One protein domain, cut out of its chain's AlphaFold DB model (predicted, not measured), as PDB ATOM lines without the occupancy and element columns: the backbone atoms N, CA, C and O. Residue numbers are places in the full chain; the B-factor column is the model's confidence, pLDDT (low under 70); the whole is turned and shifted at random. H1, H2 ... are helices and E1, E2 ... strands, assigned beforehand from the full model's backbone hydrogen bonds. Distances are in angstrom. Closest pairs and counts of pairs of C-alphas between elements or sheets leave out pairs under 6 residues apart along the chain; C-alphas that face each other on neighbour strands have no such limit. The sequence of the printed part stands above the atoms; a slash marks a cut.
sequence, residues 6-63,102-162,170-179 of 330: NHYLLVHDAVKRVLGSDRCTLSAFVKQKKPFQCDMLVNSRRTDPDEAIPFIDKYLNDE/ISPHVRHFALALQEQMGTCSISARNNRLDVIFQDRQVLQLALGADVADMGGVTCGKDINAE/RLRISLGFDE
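This is residues 6 to 63, 102 to 162 and 170 to 179 of the 330 residues of an uncharacterized protein of Angomonas deanei (UniProt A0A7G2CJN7). A twisted sheet of five strands has two helices, H1 and H3, packed on one face, H1 over E2 and E5 and H3 over E4 and E3. The opposite face is covered only in part, by the small helix H5 over E5; H2 packs on one end of H3, off the sheet, and the short H4 grazes the sheet, followed by a stretch with no named element, residues 151 to 162. The printed part has 129 residues, with five named helices and five named strands in the order H1 E1 E2 H2 H3 E3 E4 E5 H4 H5. The sheet runs E1 E2 E5 E4 E3 and is mixed, and the class is mixed, helices and strands. The whole is compact, with a radius of gyration of the C-alphas of 14.4 A and spans of 45 by 36 by 27 A.

The printed part begins with H1, residues 6 to 19, 20.0 A long, whose C-alpha 6 is at (192.035, 267.888, 305.818). E1 is residues 25 to 28 and E2 is residues 40 to 43. H2 is residues 53 to 60, 11.0 A long. After the first cut comes H3, residues 104 to 117, 19.7 A long, with C-alpha 104 at (163.878, 274.196, 303.831). E3 is residues 121 to 124, E4 is residues 128 to 132, 13.0 A long, and E5 is residues 138 to 144, 19.2 A long. H4 is residues 147 to 150, and H5, after the second cut, is residues 171 to 174, with C-alpha 174 at (174.665, 274.877, 319.760).

In the sheet, E1 and E3 are the edge strands. E1 and E2 form an antiparallel hairpin, with N 25 and O 43 2.9 A apart, within hydrogen-bond range. E2 and E5 are parallel, with N 42 and O 142 at 2.9 A. E3, E4 and E5 form a meander, each strand the antiparallel neighbour of the one before, and both E3 and E4 and E4 and E5 are hairpins; N 123 and O 130 are 2.9 A apart, and N 141 and O 129 are 2.8 A apart. H1 is on the sheet at a height of 8.4 A, over E5 and only just over E2, on which 3 of its C-alphas fall; it runs along the strands, only just, at 28 degrees to E5 on the local plane. H3 is on the same face, 8.1 A high, over E3 and only just over E4, with 3 C-alphas on E4, and runs along the strands at 11 degrees to E3 on the local plane. Residues 112 to 117 of H3 touch H1, the closest C-alphas being those of Ala 14 and Gln 116, 5.5 A apart, at a steep tilt of 59 degrees, opposite ways. Residues 104 to 108 of H3 touch H2, the closest C-alphas being those of Ile 56 and His 105, 6.9 A apart. H5 is on the opposite face, 8.3 A high and only just over E5, with 3 C-alphas on it; the closest C-alphas are those of Gly 144 and Ser 174, 5.5 A apart. H4 only grazes the sheet with residues 147 to 150. Every O i to N i+4 pair is within hydrogen-bond range in H1, 9 of 10 in H3 and 1 of 4 in H2, which has 3 of 5 O i to N i+3 pairs within range; H4 and H5 are too short for O i to N i+4 pairs.

The two C-alphas farthest apart, those of Glu 63 and Lys 157, are 47.5 A apart. Residues 64 to 101 are not printed, with 21.3 A between C-alphas 63 and 102, and neither are residues 163 to 169, with 11.7 A between C-alphas 162 and 170. Of the links that are printed whole, E1 to E2 is long. The C-alphas of residues 151 to 162 lie 18 to 24 A from the mean of the C-alphas. The mean pLDDT of the printed part is 71.3, and 50 residues are under 70, among them residues 49 to 63 and 145 to 162.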
ATOM      1  N   ASN A   6     192.270 267.229 307.102       87.38
ATOM      2  CA  ASN A   6     192.035 267.888 305.818       87.38
ATOM      3  C   ASN A   6     190.536 267.994 305.489       87.38
ATOM      4  O   ASN A   6     190.113 269.003 304.939       87.38
ATOM      5  N   HIS A   7     189.729 267.004 305.888       89.19
ATOM      6  CA  HIS A   7     188.274 267.012 305.703       89.19
ATOM      7  C   HIS A   7     187.605 268.131 306.521       89.19
ATOM      8  O   HIS A   7     186.759 268.851 305.995       89.19
ATOM      9  N   TYR A   8     188.044 268.345 307.769       84.69
ATOM     10  CA  TYR A   8     187.575 269.468 308.593       84.69
ATOM     11  C   TYR A   8     187.931 270.832 307.994       84.69
ATOM     12  O   TYR A   8     187.081 271.715 307.966       84.69
ATOM     13  N   LEU A   9     189.170 271.008 307.515       88.31
ATOM     14  CA  LEU A   9     189.621 272.268 306.911       88.31
ATOM     15  C   LEU A   9     188.861 272.581 305.615       88.31
ATOM     16  O   LEU A   9     188.375 273.693 305.441       88.31
ATOM     17  N   LEU A  10     188.695 271.581 304.745       90.75
ATOM     18  CA  LEU A  10     187.992 271.729 303.473       90.75
ATOM     19  C   LEU A  10     186.509 272.097 303.673       90.75
ATOM     20  O   LEU A  10     186.011 272.993 302.993       90.75
ATOM     21  N   VAL A  11     185.829 271.494 304.657       89.62
ATOM     22  CA  VAL A  11     184.453 271.878 305.026       89.62
ATOM     23  C   VAL A  11     184.398 273.255 305.693       89.62
ATOM     24  O   VAL A  11     183.532 274.049 305.344       89.62
ATOM     25  N   HIS A  12     185.313 273.575 306.613       89.19
ATOM     26  CA  HIS A  12     185.397 274.900 307.250       89.19
ATOM     27  C   HIS A  12     185.516 276.024 306.206       89.19
ATOM     28  O   HIS A  12     184.783 277.013 306.270       89.19
ATOM     29  N   ASP A  13     186.396 275.850 305.220       89.56
ATOM     30  CA  ASP A  13     186.628 276.844 304.171       89.56
ATOM     31  C   ASP A  13     185.430 276.957 303.219       89.56
ATOM     32  O   ASP A  13     185.062 278.066 302.830       89.56
ATOM     33  N   ALA A  14     184.777 275.840 302.878       91.19
ATOM     34  CA  ALA A  14     183.553 275.848 302.078       91.19
ATOM     35  C   ALA A  14     182.392 276.551 302.810       91.19
ATOM     36  O   ALA A  14     181.749 277.430 302.235       91.19
ATOM     37  N   VAL A  15     182.172 276.257 304.097       88.94
ATOM     38  CA  VAL A  15     181.137 276.921 304.913       88.94
ATOM     39  C   VAL A  15     181.397 278.427 305.026       88.94
ATOM     40  O   VAL A  15     180.465 279.218 304.863       88.94
ATOM     41  N   LYS A  16     182.655 278.856 305.208       88.38
ATOM     42  CA  LYS A  16     183.007 280.289 305.228       88.38
ATOM     43  C   LYS A  16     182.788 281.003 303.894       88.38
ATOM     44  O   LYS A  16     182.493 282.195 303.915       88.38
ATOM     45  N   ARG A  17     182.853 280.312 302.748       88.00
ATOM     46  CA  ARG A  17     182.458 280.892 301.447       88.00
ATOM     47  C   ARG A  17     180.945 281.084 301.333       88.00
ATOM     48  O   ARG A  17     180.517 282.118 300.834       88.00
ATOM     49  N   VAL A  18     180.143 280.129 301.817       87.06
ATOM     50  CA  VAL A  18     178.667 280.205 301.765       87.06
ATOM     51  C   VAL A  18     178.114 281.269 302.724       87.06
ATOM     52  O   VAL A  18     177.243 282.064 302.360       87.06
ATOM     53  N   LEU A  19     178.609 281.305 303.964       84.12
ATOM     54  CA  LEU A  19     178.076 282.188 305.009       84.12
ATOM     55  C   LEU A  19     178.770 283.559 305.058       84.12
ATOM     56  O   LEU A  19     178.118 284.558 305.371       84.12
ATOM     57  N   GLY A  20     180.048 283.615 304.675       81.00
ATOM     58  CA  GLY A  20     180.945 284.753 304.854       81.00
ATOM     59  C   GLY A  20     181.777 284.603 306.131       81.00
ATOM     60  O   GLY A  20     181.226 284.360 307.203       81.00
ATOM     61  N   SER A  21     183.099 284.776 306.024       74.94
ATOM     62  CA  SER A  21     184.074 284.550 307.110       74.94
ATOM     63  C   SER A  21     183.741 285.236 308.436       74.94
ATOM     64  O   SER A  21     184.034 284.672 309.489       74.94
ATOM     65  N   ASP A  22     183.117 286.414 308.373       72.88
ATOM     66  CA  ASP A  22     182.811 287.280 309.519       72.88
ATOM     67  C   ASP A  22     181.371 287.094 310.042       72.88
ATOM     68  O   ASP A  22     180.907 287.868 310.875       72.88
ATOM     69  N   ARG A  23     180.625 286.115 309.503       69.75
ATOM     70  CA  ARG A  23     179.179 285.909 309.740       69.75
ATOM     71  C   ARG A  23     178.816 284.488 310.182       69.75
ATOM     72  O   ARG A  23     177.639 284.122 310.183       69.75
ATOM     73  N   CYS A  24     179.812 283.667 310.509       76.69
ATOM     74  CA  CYS A  24     179.603 282.342 311.081       76.69
ATOM     75  C   CYS A  24     180.721 281.964 312.060       76.69
ATOM     76  O   CYS A  24     181.908 282.053 311.732       76.69
ATOM     77  N   THR A  25     180.343 281.461 313.233       77.94
ATOM     78  CA  THR A  25     181.278 280.805 314.158       77.94
ATOM     79  C   THR A  25     181.294 279.304 313.884       77.94
ATOM     80  O   THR A  25     180.244 278.693 313.688       77.94
ATOM     81  N   LEU A  26     182.489 278.705 313.862       78.50
ATOM     82  CA  LEU A  26     182.701 277.289 313.557       78.50
ATOM     83  C   LEU A  26     183.443 276.597 314.702       78.50
ATOM     84  O   LEU A  26     184.573 276.973 315.018       78.50
ATOM     85  N   SER A  27     182.833 275.558 315.273       75.31
ATOM     86  CA  SER A  27     183.385 274.787 316.397       75.31
ATOM     87  C   SER A  27     183.512 273.315 316.013       75.31
ATOM     88  O   SER A  27     182.504 272.660 315.766       75.31
ATOM     89  N   ALA A  28     184.736 272.781 315.954       73.62
ATOM     90  CA  ALA A  28     185.007 271.400 315.536       73.62
ATOM     91  C   ALA A  28     185.467 270.520 316.710       73.62
ATOM     92  O   ALA A  28     186.475 270.799 317.361       73.62
ATOM     93  N   PHE A  29     184.779 269.403 316.944       64.81
ATOM     94  CA  PHE A  29     184.943 268.551 318.129       64.81
ATOM     95  C   PHE A  29     185.972 267.414 317.940       64.81
ATOM     96  O   PHE A  29     185.955 266.411 318.649       64.81
ATOM     97  N   VAL A  30     186.922 267.597 317.013       62.88
ATOM     98  CA  VAL A  30     187.864 266.605 316.438       62.88
ATOM     99  C   VAL A  30     188.492 265.610 317.431       62.88
ATOM    100  O   VAL A  30     188.748 264.461 317.073       62.88
ATOM    101  N   LYS A  31     188.790 266.046 318.662       58.12
ATOM    102  CA  LYS A  31     189.474 265.244 319.698       58.12
ATOM    103  C   LYS A  31     188.594 264.836 320.885       58.12
ATOM    104  O   LYS A  31     189.067 264.087 321.733       58.12
ATOM    105  N   GLN A  32     187.374 265.364 320.994       61.28
ATOM    106  CA  GLN A  32     186.513 265.217 322.180       61.28
ATOM    107  C   GLN A  32     185.018 265.043 321.838       61.28
ATOM    108  O   GLN A  32     184.179 265.188 322.723       61.28
ATOM    109  N   LYS A  33     184.686 264.714 320.578       66.88
ATOM    110  CA  LYS A  33     183.321 264.414 320.116       66.88
ATOM    111  C   LYS A  33     182.658 263.389 321.040       66.88
ATOM    112  O   LYS A  33     183.103 262.244 321.132       66.88
ATOM    113  N   LYS A  34     181.600 263.817 321.722       67.69
ATOM    114  CA  LYS A  34     180.798 262.990 322.629       67.69
ATOM    115  C   LYS A  34     179.746 262.172 321.851       67.69
ATOM    116  O   LYS A  34     179.501 262.458 320.676       67.69
ATOM    117  N   PRO A  35     179.091 261.169 322.470       65.31
ATOM    118  CA  PRO A  35     177.928 260.510 321.874       65.31
ATOM    119  C   PRO A  35     176.863 261.523 321.437       65.31
ATOM    120  O   PRO A  35     176.670 262.538 322.102       65.31
ATOM    121  N   PHE A  36     176.190 261.253 320.316       71.38
ATOM    122  CA  PHE A  36     175.101 262.075 319.747       71.38
ATOM    123  C   PHE A  36     175.483 263.526 319.393       71.38
ATOM    124  O   PHE A  36     174.638 264.293 318.942       71.38
ATOM    125  N   GLN A  37     176.755 263.898 319.548       71.94
ATOM    126  CA  GLN A  37     177.306 265.161 319.082       71.94
ATOM    127  C   GLN A  37     177.700 265.040 317.603       71.94
ATOM    128  O   GLN A  37     178.187 263.995 317.170       71.94
ATOM    129  N   CYS A  38     177.534 266.107 316.829       77.94
ATOM    130  CA  CYS A  38     178.092 266.253 315.486       77.94
ATOM    131  C   CYS A  38     179.623 266.451 315.529       77.94
ATOM    132  O   CYS A  38     180.202 266.728 316.577       77.94
ATOM    133  N   ASP A  39     180.312 266.284 314.397       81.44
ATOM    134  CA  ASP A  39     181.767 266.495 314.299       81.44
ATOM    135  C   ASP A  39     182.136 267.984 314.328       81.44
ATOM    136  O   ASP A  39     183.199 268.364 314.825       81.44
ATOM    137  N   MET A  40     181.251 268.829 313.800       82.69
ATOM    138  CA  MET A  40     181.388 270.278 313.785       82.69
ATOM    139  C   MET A  40     180.017 270.953 313.927       82.69
ATOM    140  O   MET A  40     178.985 270.405 313.543       82.69
ATOM    141  N   LEU A  41     180.026 272.149 314.501       81.88
ATOM    142  CA  LEU A  41     178.891 273.048 314.649       81.88
ATOM    143  C   LEU A  41     179.105 274.297 313.791       81.88
ATOM    144  O   LEU A  41     180.204 274.863 313.780       81.88
ATOM    145  N   VAL A  42     178.038 274.726 313.122       81.94
ATOM    146  CA  VAL A  42     177.946 275.959 312.341       81.94
ATOM    147  C   VAL A  42     176.940 276.887 313.016       81.94
ATOM    148  O   VAL A  42     175.752 276.590 313.018       81.94
ATOM    149  N   ASN A  43     177.414 278.000 313.577       78.50
ATOM    150  CA  ASN A  43     176.592 279.006 314.253       78.50
ATOM    151  C   ASN A  43     176.479 280.265 313.383       78.50
ATOM    152  O   ASN A  43     177.487 280.938 313.149       78.50
ATOM    153  N   SER A  44     175.278 280.574 312.887       78.12
ATOM    154  CA  SER A  44     174.971 281.767 312.085       78.12
ATOM    155  C   SER A  44     173.459 281.999 312.002       78.12
ATOM    156  O   SER A  44     172.691 281.047 311.900       78.12
ATOM    157  N   ARG A  45     173.014 283.257 311.898       74.31
ATOM    158  CA  ARG A  45     171.595 283.597 311.626       74.31
ATOM    159  C   ARG A  45     171.054 283.009 310.313       74.31
ATOM    160  O   ARG A  45     169.854 282.855 310.143       74.31
ATOM    161  N   ARG A  46     171.937 282.639 309.375       73.38
ATOM    162  CA  ARG A  46     171.577 281.955 308.115       73.38
ATOM    163  C   ARG A  46     171.369 280.444 308.252       73.38
ATOM    164  O   ARG A  46     170.854 279.826 307.326       73.38
ATOM    165  N   THR A  47     171.805 279.854 309.361       73.31
ATOM    166  CA  THR A  47     171.644 278.428 309.689       73.31
ATOM    167  C   THR A  47     170.661 278.205 310.840       73.31
ATOM    168  O   THR A  47     170.509 277.080 311.299       73.31
ATOM    169  N   ASP A  48     169.991 279.268 311.284       70.06
ATOM    170  CA  ASP A  48     168.951 279.254 312.308       70.06
ATOM    171  C   ASP A  48     167.566 278.938 311.704       70.06
ATOM    172  O   ASP A  48     167.169 279.621 310.757       70.06
ATOM    173  N   PRO A  49     166.789 277.969 312.225       62.06
ATOM    174  CA  PRO A  49     165.450 277.666 311.715       62.06
ATOM    175  C   PRO A  49     164.466 278.845 311.721       62.06
ATOM    176  O   PRO A  49     163.587 278.866 310.859       62.06
ATOM    177  N   ASP A  50     164.596 279.810 312.640       60.38
ATOM    178  CA  ASP A  50     163.670 280.949 312.720       60.38
ATOM    179  C   ASP A  50     164.118 282.130 311.828       60.38
ATOM    180  O   ASP A  50     163.301 282.733 311.130       60.38
ATOM    181  N   GLU A  51     165.415 282.463 311.825       63.75
ATOM    182  CA  GLU A  51     165.981 283.618 311.107       63.75
ATOM    183  C   GLU A  51     166.493 283.309 309.690       63.75
ATOM    184  O   GLU A  51     166.790 284.241 308.942       63.75
ATOM    185  N   ALA A  52     166.566 282.045 309.259       58.47
ATOM    186  CA  ALA A  52     166.997 281.714 307.898       58.47
ATOM    187  C   ALA A  52     165.924 281.961 306.820       58.47
ATOM    188  O   ALA A  52     166.242 281.916 305.632       58.47
ATOM    189  N   ILE A  53     164.670 282.256 307.189       53.28
ATOM    190  CA  ILE A  53     163.569 282.484 306.232       53.28
ATOM    191  C   ILE A  53     163.918 283.563 305.174       53.28
ATOM    192  O   ILE A  53     163.789 283.265 303.986       53.28
ATOM    193  N   PRO A  54     164.483 284.744 305.512       49.19
ATOM    194  CA  PRO A  54     164.869 285.762 304.524       49.19
ATOM    195  C   PRO A  54     166.093 285.394 303.662       49.19
ATOM    196  O   PRO A  54     166.426 286.116 302.724       49.19
ATOM    197  N   PHE A  55     166.803 284.297 303.960       47.09
ATOM    198  CA  PHE A  55     167.825 283.751 303.058       47.09
ATOM    199  C   PHE A  55     167.182 282.970 301.900       47.09
ATOM    200  O   PHE A  55     167.729 282.955 300.797       47.09
ATOM    201  N   ILE A  56     166.010 282.369 302.136       48.78
ATOM    202  CA  ILE A  56     165.264 281.580 301.149       48.78
ATOM    203  C   ILE A  56     164.776 282.478 300.003       48.78
ATOM    204  O   ILE A  56     164.947 282.112 298.842       48.78
ATOM    205  N   ASP A  57     164.290 283.689 300.300       44.53
ATOM    206  CA  ASP A  57     163.825 284.652 299.287       44.53
ATOM    207  C   ASP A  57     164.888 284.982 298.229       44.53
ATOM    208  O   ASP A  57     164.546 285.222 297.073       44.53
ATOM    209  N   LYS A  58     166.186 284.952 298.566       44.47
ATOM    210  CA  LYS A  58     167.231 285.180 297.557       44.47
ATOM    211  C   LYS A  58     167.308 284.036 296.532       44.47
ATOM    212  O   LYS A  58     167.602 284.295 295.375       44.47
ATOM    213  N   TYR A  59     167.038 282.799 296.947       44.53
ATOM    214  CA  TYR A  59     167.166 281.596 296.114       44.53
ATOM    215  C   TYR A  59     165.829 281.072 295.559       44.53
ATOM    216  O   TYR A  59     165.840 280.141 294.761       44.53
ATOM    217  N   LEU A  60     164.688 281.648 295.960       44.28
ATOM    218  CA  LEU A  60     163.384 281.422 295.315       44.28
ATOM    219  C   LEU A  60     163.093 282.403 294.169       44.28
ATOM    220  O   LEU A  60     162.228 282.115 293.348       44.28
ATOM    221  N   ASN A  61     163.778 283.552 294.121       42.06
ATOM    222  CA  ASN A  61     163.618 284.545 293.049       42.06
ATOM    223  C   ASN A  61     164.549 284.307 291.841       42.06
ATOM    224  O   ASN A  61     164.316 284.894 290.788       42.06
ATOM    225  N   ASP A  62     165.563 283.443 291.968       38.72
ATOM    226  CA  ASP A  62     166.240 282.850 290.810       38.72
ATOM    227  C   ASP A  62     165.401 281.642 290.355       38.72
ATOM    228  O   ASP A  62     165.251 280.668 291.097       38.72
ATOM    229  N   GLU A  63     164.801 281.718 289.164       34.47
ATOM    230  CA  GLU A  63     163.841 280.716 288.680       34.47
ATOM    231  C   GLU A  63     164.477 279.320 288.563       34.47
ATOM    232  O   GLU A  63     165.285 279.050 287.671       34.47
ATOM    233  N   ILE A 102     162.497 267.594 305.724       62.91
ATOM    234  CA  ILE A 102     163.770 268.299 305.932       62.91
ATOM    235  C   ILE A 102     163.497 269.802 305.857       62.91
ATOM    236  O   ILE A 102     162.950 270.272 304.855       62.91
ATOM    237  N   SER A 103     163.870 270.545 306.901       68.81
ATOM    238  CA  SER A 103     163.542 271.969 306.981       68.81
ATOM    239  C   SER A 103     164.167 272.728 305.797       68.81
ATOM    240  O   SER A 103     165.351 272.511 305.508       68.81
ATOM    241  N   PRO A 104     163.418 273.603 305.087       71.12
ATOM    242  CA  PRO A 104     163.878 274.196 303.831       71.12
ATOM    243  C   PRO A 104     165.249 274.869 303.932       71.12
ATOM    244  O   PRO A 104     166.095 274.655 303.066       71.12
ATOM    245  N   HIS A 105     165.515 275.604 305.017       73.56
ATOM    246  CA  HIS A 105     166.798 276.275 305.231       73.56
ATOM    247  C   HIS A 105     167.993 275.300 305.244       73.56
ATOM    248  O   HIS A 105     169.007 275.571 304.600       73.56
ATOM    249  N   VAL A 106     167.856 274.123 305.873       78.44
ATOM    250  CA  VAL A 106     168.892 273.074 305.869       78.44
ATOM    251  C   VAL A 106     169.109 272.525 304.462       78.44
ATOM    252  O   VAL A 106     170.251 272.324 304.051       78.44
ATOM    253  N   ARG A 107     168.035 272.336 303.683       82.56
ATOM    254  CA  ARG A 107     168.128 271.906 302.278       82.56
ATOM    255  C   ARG A 107     168.827 272.955 301.402       82.56
ATOM    256  O   ARG A 107     169.688 272.583 300.611       82.56
ATOM    257  N   HIS A 108     168.510 274.242 301.550       79.75
ATOM    258  CA  HIS A 108     169.178 275.312 300.799       79.75
ATOM    259  C   HIS A 108     170.657 275.451 301.189       79.75
ATOM    260  O   HIS A 108     171.512 275.566 300.311       79.75
ATOM    261  N   PHE A 109     170.987 275.359 302.482       84.81
ATOM    262  CA  PHE A 109     172.379 275.370 302.934       84.81
ATOM    263  C   PHE A 109     173.161 274.137 302.442       84.81
ATOM    264  O   PHE A 109     174.317 274.272 302.046       84.81
ATOM    265  N   ALA A 110     172.524 272.960 302.376       87.38
ATOM    266  CA  ALA A 110     173.118 271.762 301.781       87.38
ATOM    267  C   ALA A 110     173.496 271.967 300.306       87.38
ATOM    268  O   ALA A 110     174.596 271.592 299.914       87.38
ATOM    269  N   LEU A 111     172.614 272.582 299.508       86.50
ATOM    270  CA  LEU A 111     172.857 272.862 298.086       86.50
ATOM    271  C   LEU A 111     174.009 273.860 297.892       86.50
ATOM    272  O   LEU A 111     174.973 273.551 297.193       86.50
ATOM    273  N   ALA A 112     173.977 274.999 298.588       86.38
ATOM    274  CA  ALA A 112     175.045 275.999 298.505       86.38
ATOM    275  C   ALA A 112     176.408 275.451 298.980       86.38
ATOM    276  O   ALA A 112     177.457 275.807 298.442       86.38
ATOM    277  N   LEU A 113     176.416 274.547 299.967       88.44
ATOM    278  CA  LEU A 113     177.634 273.859 300.396       88.44
ATOM    279  C   LEU A 113     178.074 272.785 299.383       88.44
ATOM    280  O   LEU A 113     179.272 272.615 299.166       88.44
ATOM    281  N   GLN A 114     177.139 272.098 298.721       90.12
ATOM    282  CA  GLN A 114     177.408 271.071 297.708       90.12
ATOM    283  C   GLN A 114     178.112 271.659 296.476       90.12
ATOM    284  O   GLN A 114     179.054 271.044 295.970       90.12
ATOM    285  N   GLU A 115     177.734 272.868 296.051       88.38
ATOM    286  CA  GLU A 115     178.426 273.639 295.005       88.38
ATOM    287  C   GLU A 115     179.890 273.939 295.372       88.38
ATOM    288  O   GLU A 115     180.790 273.759 294.554       88.38
ATOM    289  N   GLN A 116     180.150 274.363 296.616       89.56
ATOM    290  CA  GLN A 116     181.502 274.701 297.086       89.56
ATOM    291  C   GLN A 116     182.386 273.473 297.349       89.56
ATOM    292  O   GLN A 116     183.615 273.581 297.314       89.56
ATOM    293  N   MET A 117     181.771 272.326 297.644       86.75
ATOM    294  CA  MET A 117     182.443 271.071 297.994       86.75
ATOM    295  C   MET A 117     182.711 270.170 296.780       86.75
ATOM    296  O   MET A 117     183.678 269.409 296.798       86.75
ATOM    297  N   GLY A 118     181.879 270.246 295.734       82.75
ATOM    298  CA  GLY A 118     182.068 269.603 294.429       82.75
ATOM    299  C   GLY A 118     182.065 268.069 294.434       82.75
ATOM    300  O   GLY A 118     181.110 267.441 293.994       82.75
ATOM    301  N   THR A 119     183.157 267.453 294.891       83.62
ATOM    302  CA  THR A 119     183.421 266.003 294.800       83.62
ATOM    303  C   THR A 119     182.964 265.189 296.014       83.62
ATOM    304  O   THR A 119     183.044 263.959 295.991       83.62
ATOM    305  N   CYS A 120     182.506 265.857 297.073       88.69
ATOM    306  CA  CYS A 120     181.859 265.236 298.233       88.69
ATOM    307  C   CYS A 120     180.337 265.213 298.030       88.69
ATOM    308  O   CYS A 120     179.815 266.040 297.292       88.69
ATOM    309  N   SER A 121     179.621 264.307 298.697       90.44
ATOM    310  CA  SER A 121     178.149 264.238 298.668       90.44
ATOM    311  C   SER A 121     177.576 264.758 299.986       90.44
ATOM    312  O   SER A 121     178.081 264.403 301.050       90.44
ATOM    313  N   ILE A 122     176.547 265.606 299.941       90.56
ATOM    314  CA  ILE A 122     175.943 266.209 301.140       90.56
ATOM    315  C   ILE A 122     174.501 265.732 301.311       90.56
ATOM    316  O   ILE A 122     173.651 265.949 300.449       90.56
ATOM    317  N   SER A 123     174.208 265.112 302.456       88.31
ATOM    318  CA  SER A 123     172.863 264.661 302.818       88.31
ATOM    319  C   SER A 123     172.265 265.561 303.902       88.31
ATOM    320  O   SER A 123     172.827 265.700 304.988       88.31
ATOM    321  N   ALA A 124     171.125 266.185 303.606       85.19
ATOM    322  CA  ALA A 124     170.410 267.049 304.541       85.19
ATOM    323  C   ALA A 124     169.536 266.245 305.523       85.19
ATOM    324  O   ALA A 124     168.948 265.225 305.160       85.19
ATOM    325  N   ARG A 125     169.432 266.725 306.765       83.12
ATOM    326  CA  ARG A 125     168.575 266.192 307.843       83.12
ATOM    327  C   ARG A 125     167.749 267.326 308.456       83.12
ATOM    328  O   ARG A 125     167.783 268.445 307.963       83.12
ATOM    329  N   ASN A 126     167.030 267.056 309.544       71.44
ATOM    330  CA  ASN A 126     166.162 268.043 310.193       71.44
ATOM    331  C   ASN A 126     166.911 269.311 310.638       71.44
ATOM    332  O   ASN A 126     166.503 270.398 310.246       71.44
ATOM    333  N   ASN A 127     168.017 269.153 311.383       70.94
ATOM    334  CA  ASN A 127     168.848 270.245 311.927       70.94
ATOM    335  C   ASN A 127     170.367 270.031 311.688       70.94
ATOM    336  O   ASN A 127     171.206 270.632 312.364       70.94
ATOM    337  N   ARG A 128     170.744 269.131 310.764       84.31
ATOM    338  CA  ARG A 128     172.151 268.823 310.451       84.31
ATOM    339  C   ARG A 128     172.394 268.503 308.976       84.31
ATOM    340  O   ARG A 128     171.458 268.152 308.257       84.31
ATOM    341  N   LEU A 129     173.662 268.511 308.566       87.81
ATOM    342  CA  LEU A 129     174.138 267.899 307.318       87.81
ATOM    343  C   LEU A 129     175.089 266.729 307.615       87.81
ATOM    344  O   LEU A 129     175.956 266.842 308.477       87.81
ATOM    345  N   ASP A 130     174.971 265.634 306.867       89.69
ATOM    346  CA  ASP A 130     175.977 264.569 306.796       89.69
ATOM    347  C   ASP A 130     176.826 264.797 305.518       89.69
ATOM    348  O   ASP A 130     176.325 264.624 304.405       89.69
ATOM    349  N   VAL A 131     178.095 265.212 305.654       91.19
ATOM    350  CA  VAL A 131     179.037 265.432 304.532       91.19
ATOM    351  C   VAL A 131     179.872 264.175 304.298       91.19
ATOM    352  O   VAL A 131     180.646 263.777 305.167       91.19
ATOM    353  N   ILE A 132     179.739 263.568 303.120       92.75
ATOM    354  CA  ILE A 132     180.317 262.272 302.753       92.75
ATOM    355  C   ILE A 132     181.485 262.476 301.777       92.75
ATOM    356  O   ILE A 132     181.305 262.990 300.670       92.75
ATOM    357  N   PHE A 133     182.682 262.048 302.176       92.12
ATOM    358  CA  PHE A 133     183.909 262.146 301.378       92.12
ATOM    359  C   PHE A 133     184.097 260.928 300.460       92.12
ATOM    360  O   PHE A 133     183.481 259.878 300.651       92.12
ATOM    361  N   GLN A 134     184.990 261.039 299.470       89.75
ATOM    362  CA  GLN A 134     185.275 259.956 298.516       89.75
ATOM    363  C   GLN A 134     185.822 258.675 299.178       89.75
ATOM    364  O   GLN A 134     185.563 257.577 298.692       89.75
ATOM    365  N   ASP A 135     186.521 258.794 300.313       89.62
ATOM    366  CA  ASP A 135     186.983 257.658 301.126       89.62
ATOM    367  C   ASP A 135     185.888 257.073 302.048       89.62
ATOM    368  O   ASP A 135     186.165 256.205 302.876       89.62
ATOM    369  N   ARG A 136     184.638 257.529 301.879       88.31
ATOM    370  CA  ARG A 136     183.437 257.170 302.652       88.31
ATOM    371  C   ARG A 136     183.462 257.593 304.124       88.31
ATOM    372  O   ARG A 136     182.610 257.146 304.891       88.31
ATOM    373  N   GLN A 137     184.377 258.475 304.533       89.56
ATOM    374  CA  GLN A 137     184.239 259.170 305.816       89.56
ATOM    375  C   GLN A 137     183.022 260.106 305.787       89.56
ATOM    376  O   GLN A 137     182.661 260.632 304.733       89.56
ATOM    377  N   VAL A 138     182.401 260.323 306.950       89.69
ATOM    378  CA  VAL A 138     181.239 261.209 307.113       89.69
ATOM    379  C   VAL A 138     181.523 262.219 308.221       89.69
ATOM    380  O   VAL A 138     181.789 261.815 309.351       89.69
ATOM    381  N   LEU A 139     181.472 263.512 307.896       88.50
ATOM    382  CA  LEU A 139     181.564 264.628 308.843       88.50
ATOM    383  C   LEU A 139     180.164 265.206 309.046       88.50
ATOM    384  O   LEU A 139     179.516 265.641 308.096       88.50
ATOM    385  N   GLN A 140     179.700 265.213 310.290       88.44
ATOM    386  CA  GLN A 140     178.370 265.674 310.667       88.44
ATOM    387  C   GLN A 140     178.425 267.149 311.091       88.44
ATOM    388  O   GLN A 140     179.246 267.515 311.936       88.44
ATOM    389  N   LEU A 141     177.563 267.982 310.504       85.81
ATOM    390  CA  LEU A 141     177.458 269.425 310.743       85.81
ATOM    391  C   LEU A 141     176.141 269.761 311.442       85.81
ATOM    392  O   LEU A 141     175.101 269.738 310.788       85.81
ATOM    393  N   ALA A 142     176.178 270.127 312.722       82.75
ATOM    394  CA  ALA A 142     175.029 270.748 313.385       82.75
ATOM    395  C   ALA A 142     174.857 272.195 312.889       82.75
ATOM    396  O   ALA A 142     175.852 272.907 312.731       82.75
ATOM    397  N   LEU A 143     173.614 272.622 312.650       80.38
ATOM    398  CA  LEU A 143     173.278 273.951 312.129       80.38
ATOM    399  C   LEU A 143     172.517 274.759 313.184       80.38
ATOM    400  O   LEU A 143     171.360 274.462 313.462       80.38
ATOM    401  N   GLY A 144     173.185 275.738 313.793       72.56
ATOM    402  CA  GLY A 144     172.667 276.568 314.879       72.56
ATOM    403  C   GLY A 144     172.676 278.068 314.572       72.56
ATOM    404  O   GLY A 144     173.181 278.521 313.540       72.56
ATOM    405  N   ALA A 145     172.119 278.834 315.510       66.00
ATOM    406  CA  ALA A 145     172.046 280.294 315.471       66.00
ATOM    407  C   ALA A 145     173.376 280.979 315.835       66.00
ATOM    408  O   ALA A 145     174.369 280.322 316.145       66.00
ATOM    409  N   ASP A 146     173.412 282.311 315.772       65.56
ATOM    410  CA  ASP A 146     174.614 283.097 316.067       65.56
ATOM    411  C   ASP A 146     174.964 283.115 317.562       65.56
ATOM    412  O   ASP A 146     174.092 283.045 318.422       65.56
ATOM    413  N   VAL A 147     176.252 283.270 317.876       60.19
ATOM    414  CA  VAL A 147     176.791 283.239 319.246       60.19
ATOM    415  C   VAL A 147     176.271 284.400 320.092       60.19
ATOM    416  O   VAL A 147     176.035 284.224 321.287       60.19
ATOM    417  N   ALA A 148     176.040 285.561 319.472       59.00
ATOM    418  CA  ALA A 148     175.421 286.711 320.130       59.00
ATOM    419  C   ALA A 148     174.012 286.392 320.662       59.00
ATOM    420  O   ALA A 148     173.622 286.885 321.718       59.00
ATOM    421  N   ASP A 149     173.287 285.509 319.971       55.16
ATOM    422  CA  ASP A 149     171.904 285.143 320.272       55.16
ATOM    423  C   ASP A 149     171.811 283.941 321.242       55.16
ATOM    424  O   ASP A 149     170.719 283.462 321.541       55.16
ATOM    425  N   MET A 150     172.951 283.463 321.769       52.41
ATOM    426  CA  MET A 150     173.042 282.334 322.716       52.41
ATOM    427  C   MET A 150     173.218 282.738 324.189       52.41
ATOM    428  O   MET A 150     173.508 281.889 325.034       52.41
ATOM    429  N   GLY A 151     173.103 284.027 324.521       52.22
ATOM    430  CA  GLY A 151     173.114 284.498 325.914       52.22
ATOM    431  C   GLY A 151     174.435 284.316 326.681       52.22
ATOM    432  O   GLY A 151     174.442 284.440 327.898       52.22
ATOM    433  N   GLY A 152     175.552 284.031 326.000       50.03
ATOM    434  CA  GLY A 152     176.881 283.981 326.626       50.03
ATOM    435  C   GLY A 152     177.232 282.690 327.380       50.03
ATOM    436  O   GLY A 152     178.174 282.708 328.164       50.03
ATOM    437  N   VAL A 153     176.525 281.580 327.142       48.34
ATOM    438  CA  VAL A 153     176.809 280.269 327.765       48.34
ATOM    439  C   VAL A 153     178.254 279.808 327.513       48.34
ATOM    440  O   VAL A 153     178.666 279.607 326.370       48.34
ATOM    441  N   THR A 154     179.015 279.602 328.594       45.91
ATOM    442  CA  THR A 154     180.428 279.176 328.579       45.91
ATOM    443  C   THR A 154     180.646 277.753 329.094       45.91
ATOM    444  O   THR A 154     181.576 277.073 328.655       45.91
ATOM    445  N   CYS A 155     179.805 277.280 330.018       44.56
ATOM    446  CA  CYS A 155     179.950 275.988 330.677       44.56
ATOM    447  C   CYS A 155     178.617 275.229 330.807       44.56
ATOM    448  O   CYS A 155     177.535 275.750 330.550       44.56
ATOM    449  N   GLY A 156     178.698 273.960 331.226       42.31
ATOM    450  CA  GLY A 156     177.537 273.071 331.340       42.31
ATOM    451  C   GLY A 156     176.503 273.450 332.410       42.31
ATOM    452  O   GLY A 156     175.445 272.831 332.454       42.31
ATOM    453  N   LYS A 157     176.804 274.429 333.275       40.34
ATOM    454  CA  LYS A 157     175.855 274.990 334.249       40.34
ATOM    455  C   LYS A 157     175.046 276.137 333.647       40.34
ATOM    456  O   LYS A 157     173.844 276.184 333.859       40.34
ATOM    457  N   ASP A 158     175.682 276.983 332.840       43.28
ATOM    458  CA  ASP A 158     175.055 278.140 332.187       43.28
ATOM    459  C   ASP A 158     173.967 277.711 331.179       43.28
ATOM    460  O   ASP A 158     173.057 278.478 330.897       43.28
ATOM    461  N   ILE A 159     174.012 276.461 330.687       45.09
ATOM    462  CA  ILE A 159     172.917 275.819 329.927       45.09
ATOM    463  C   ILE A 159     171.600 275.825 330.721       45.09
ATOM    464  O   ILE A 159     170.525 275.959 330.144       45.09
ATOM    465  N   ASN A 160     171.694 275.640 332.037       38.28
ATOM    466  CA  ASN A 160     170.556 275.457 332.934       38.28
ATOM    467  C   ASN A 160     170.124 276.788 333.578       38.28
ATOM    468  O   ASN A 160     169.173 276.804 334.348       38.28
ATOM    469  N   ALA A 161     170.835 277.889 333.302       40.62
ATOM    470  CA  ALA A 161     170.478 279.221 333.767       40.62
ATOM    471  C   ALA A 161     169.482 279.847 332.781       40.62
ATOM    472  O   ALA A 161     169.828 280.153 331.636       40.62
ATOM    473  N   GLU A 162     168.237 280.019 333.212       36.25
ATOM    474  CA  GLU A 162     167.187 280.575 332.364       36.25
ATOM    475  C   GLU A 162     167.286 282.110 332.280       36.25
ATOM    476  O   GLU A 162     167.362 282.780 333.311       36.25
ATOM    477  N   ARG A 170     168.868 278.346 322.310       50.81
ATOM    478  CA  ARG A 170     168.915 277.273 321.278       50.81
ATOM    479  C   ARG A 170     169.939 276.152 321.589       50.81
ATOM    480  O   ARG A 170     170.547 275.552 320.700       50.81
ATOM    481  N   LEU A 171     170.116 275.859 322.878       45.47
ATOM    482  CA  LEU A 171     171.319 275.283 323.494       45.47
ATOM    483  C   LEU A 171     171.670 273.850 323.085       45.47
ATOM    484  O   LEU A 171     172.842 273.485 323.050       45.47
ATOM    485  N   ARG A 172     170.679 273.017 322.754       55.06
ATOM    486  CA  ARG A 172     170.935 271.624 322.342       55.06
ATOM    487  C   ARG A 172     171.737 271.592 321.036       55.06
ATOM    488  O   ARG A 172     172.801 270.978 320.962       55.06
ATOM    489  N   ILE A 173     171.261 272.330 320.035       55.22
ATOM    490  CA  ILE A 173     171.889 272.408 318.714       55.22
ATOM    491  C   ILE A 173     173.261 273.083 318.816       55.22
ATOM    492  O   ILE A 173     174.218 272.597 318.220       55.22
ATOM    493  N   SER A 174     173.403 274.137 319.625       53.59
ATOM    494  CA  SER A 174     174.665 274.877 319.760       53.59
ATOM    495  C   SER A 174     175.742 274.227 320.639       53.59
ATOM    496  O   SER A 174     176.853 274.744 320.751       53.59
ATOM    497  N   LEU A 175     175.470 273.046 321.192       58.03
ATOM    498  CA  LEU A 175     176.495 272.129 321.708       58.03
ATOM    499  C   LEU A 175     176.873 271.055 320.673       58.03
ATOM    500  O   LEU A 175     177.712 270.194 320.936       58.03
ATOM    501  N   GLY A 176     176.250 271.097 319.494       61.94
ATOM    502  CA  GLY A 176     176.348 270.093 318.446       61.94
ATOM    503  C   GLY A 176     175.510 268.837 318.699       61.94
ATOM    504  O   GLY A 176     175.722 267.861 317.987       61.94
ATOM    505  N   PHE A 177     174.614 268.804 319.695       70.50
ATOM    506  CA  PHE A 177     173.788 267.621 319.970       70.50
ATOM    507  C   PHE A 177     172.701 267.443 318.902       70.50
ATOM    508  O   PHE A 177     171.950 268.370 318.599       70.50
ATOM    509  N   ASP A 178     172.594 266.224 318.377       73.81
ATOM    510  CA  ASP A 178     171.607 265.828 317.380       73.81
ATOM    511  C   ASP A 178     170.635 264.781 317.954       73.81
ATOM    512  O   ASP A 178     171.009 263.685 318.383       73.81
ATOM    513  N   GLU A 179     169.353 265.137 317.940       71.06
ATOM    514  CA  GLU A 179     168.276 264.327 318.503       71.06
ATOM    515  C   GLU A 179     168.004 263.043 317.703       71.06
ATOM    516  O   GLU A 179     167.583 262.032 318.268       71.06
TER     517      GLU A 179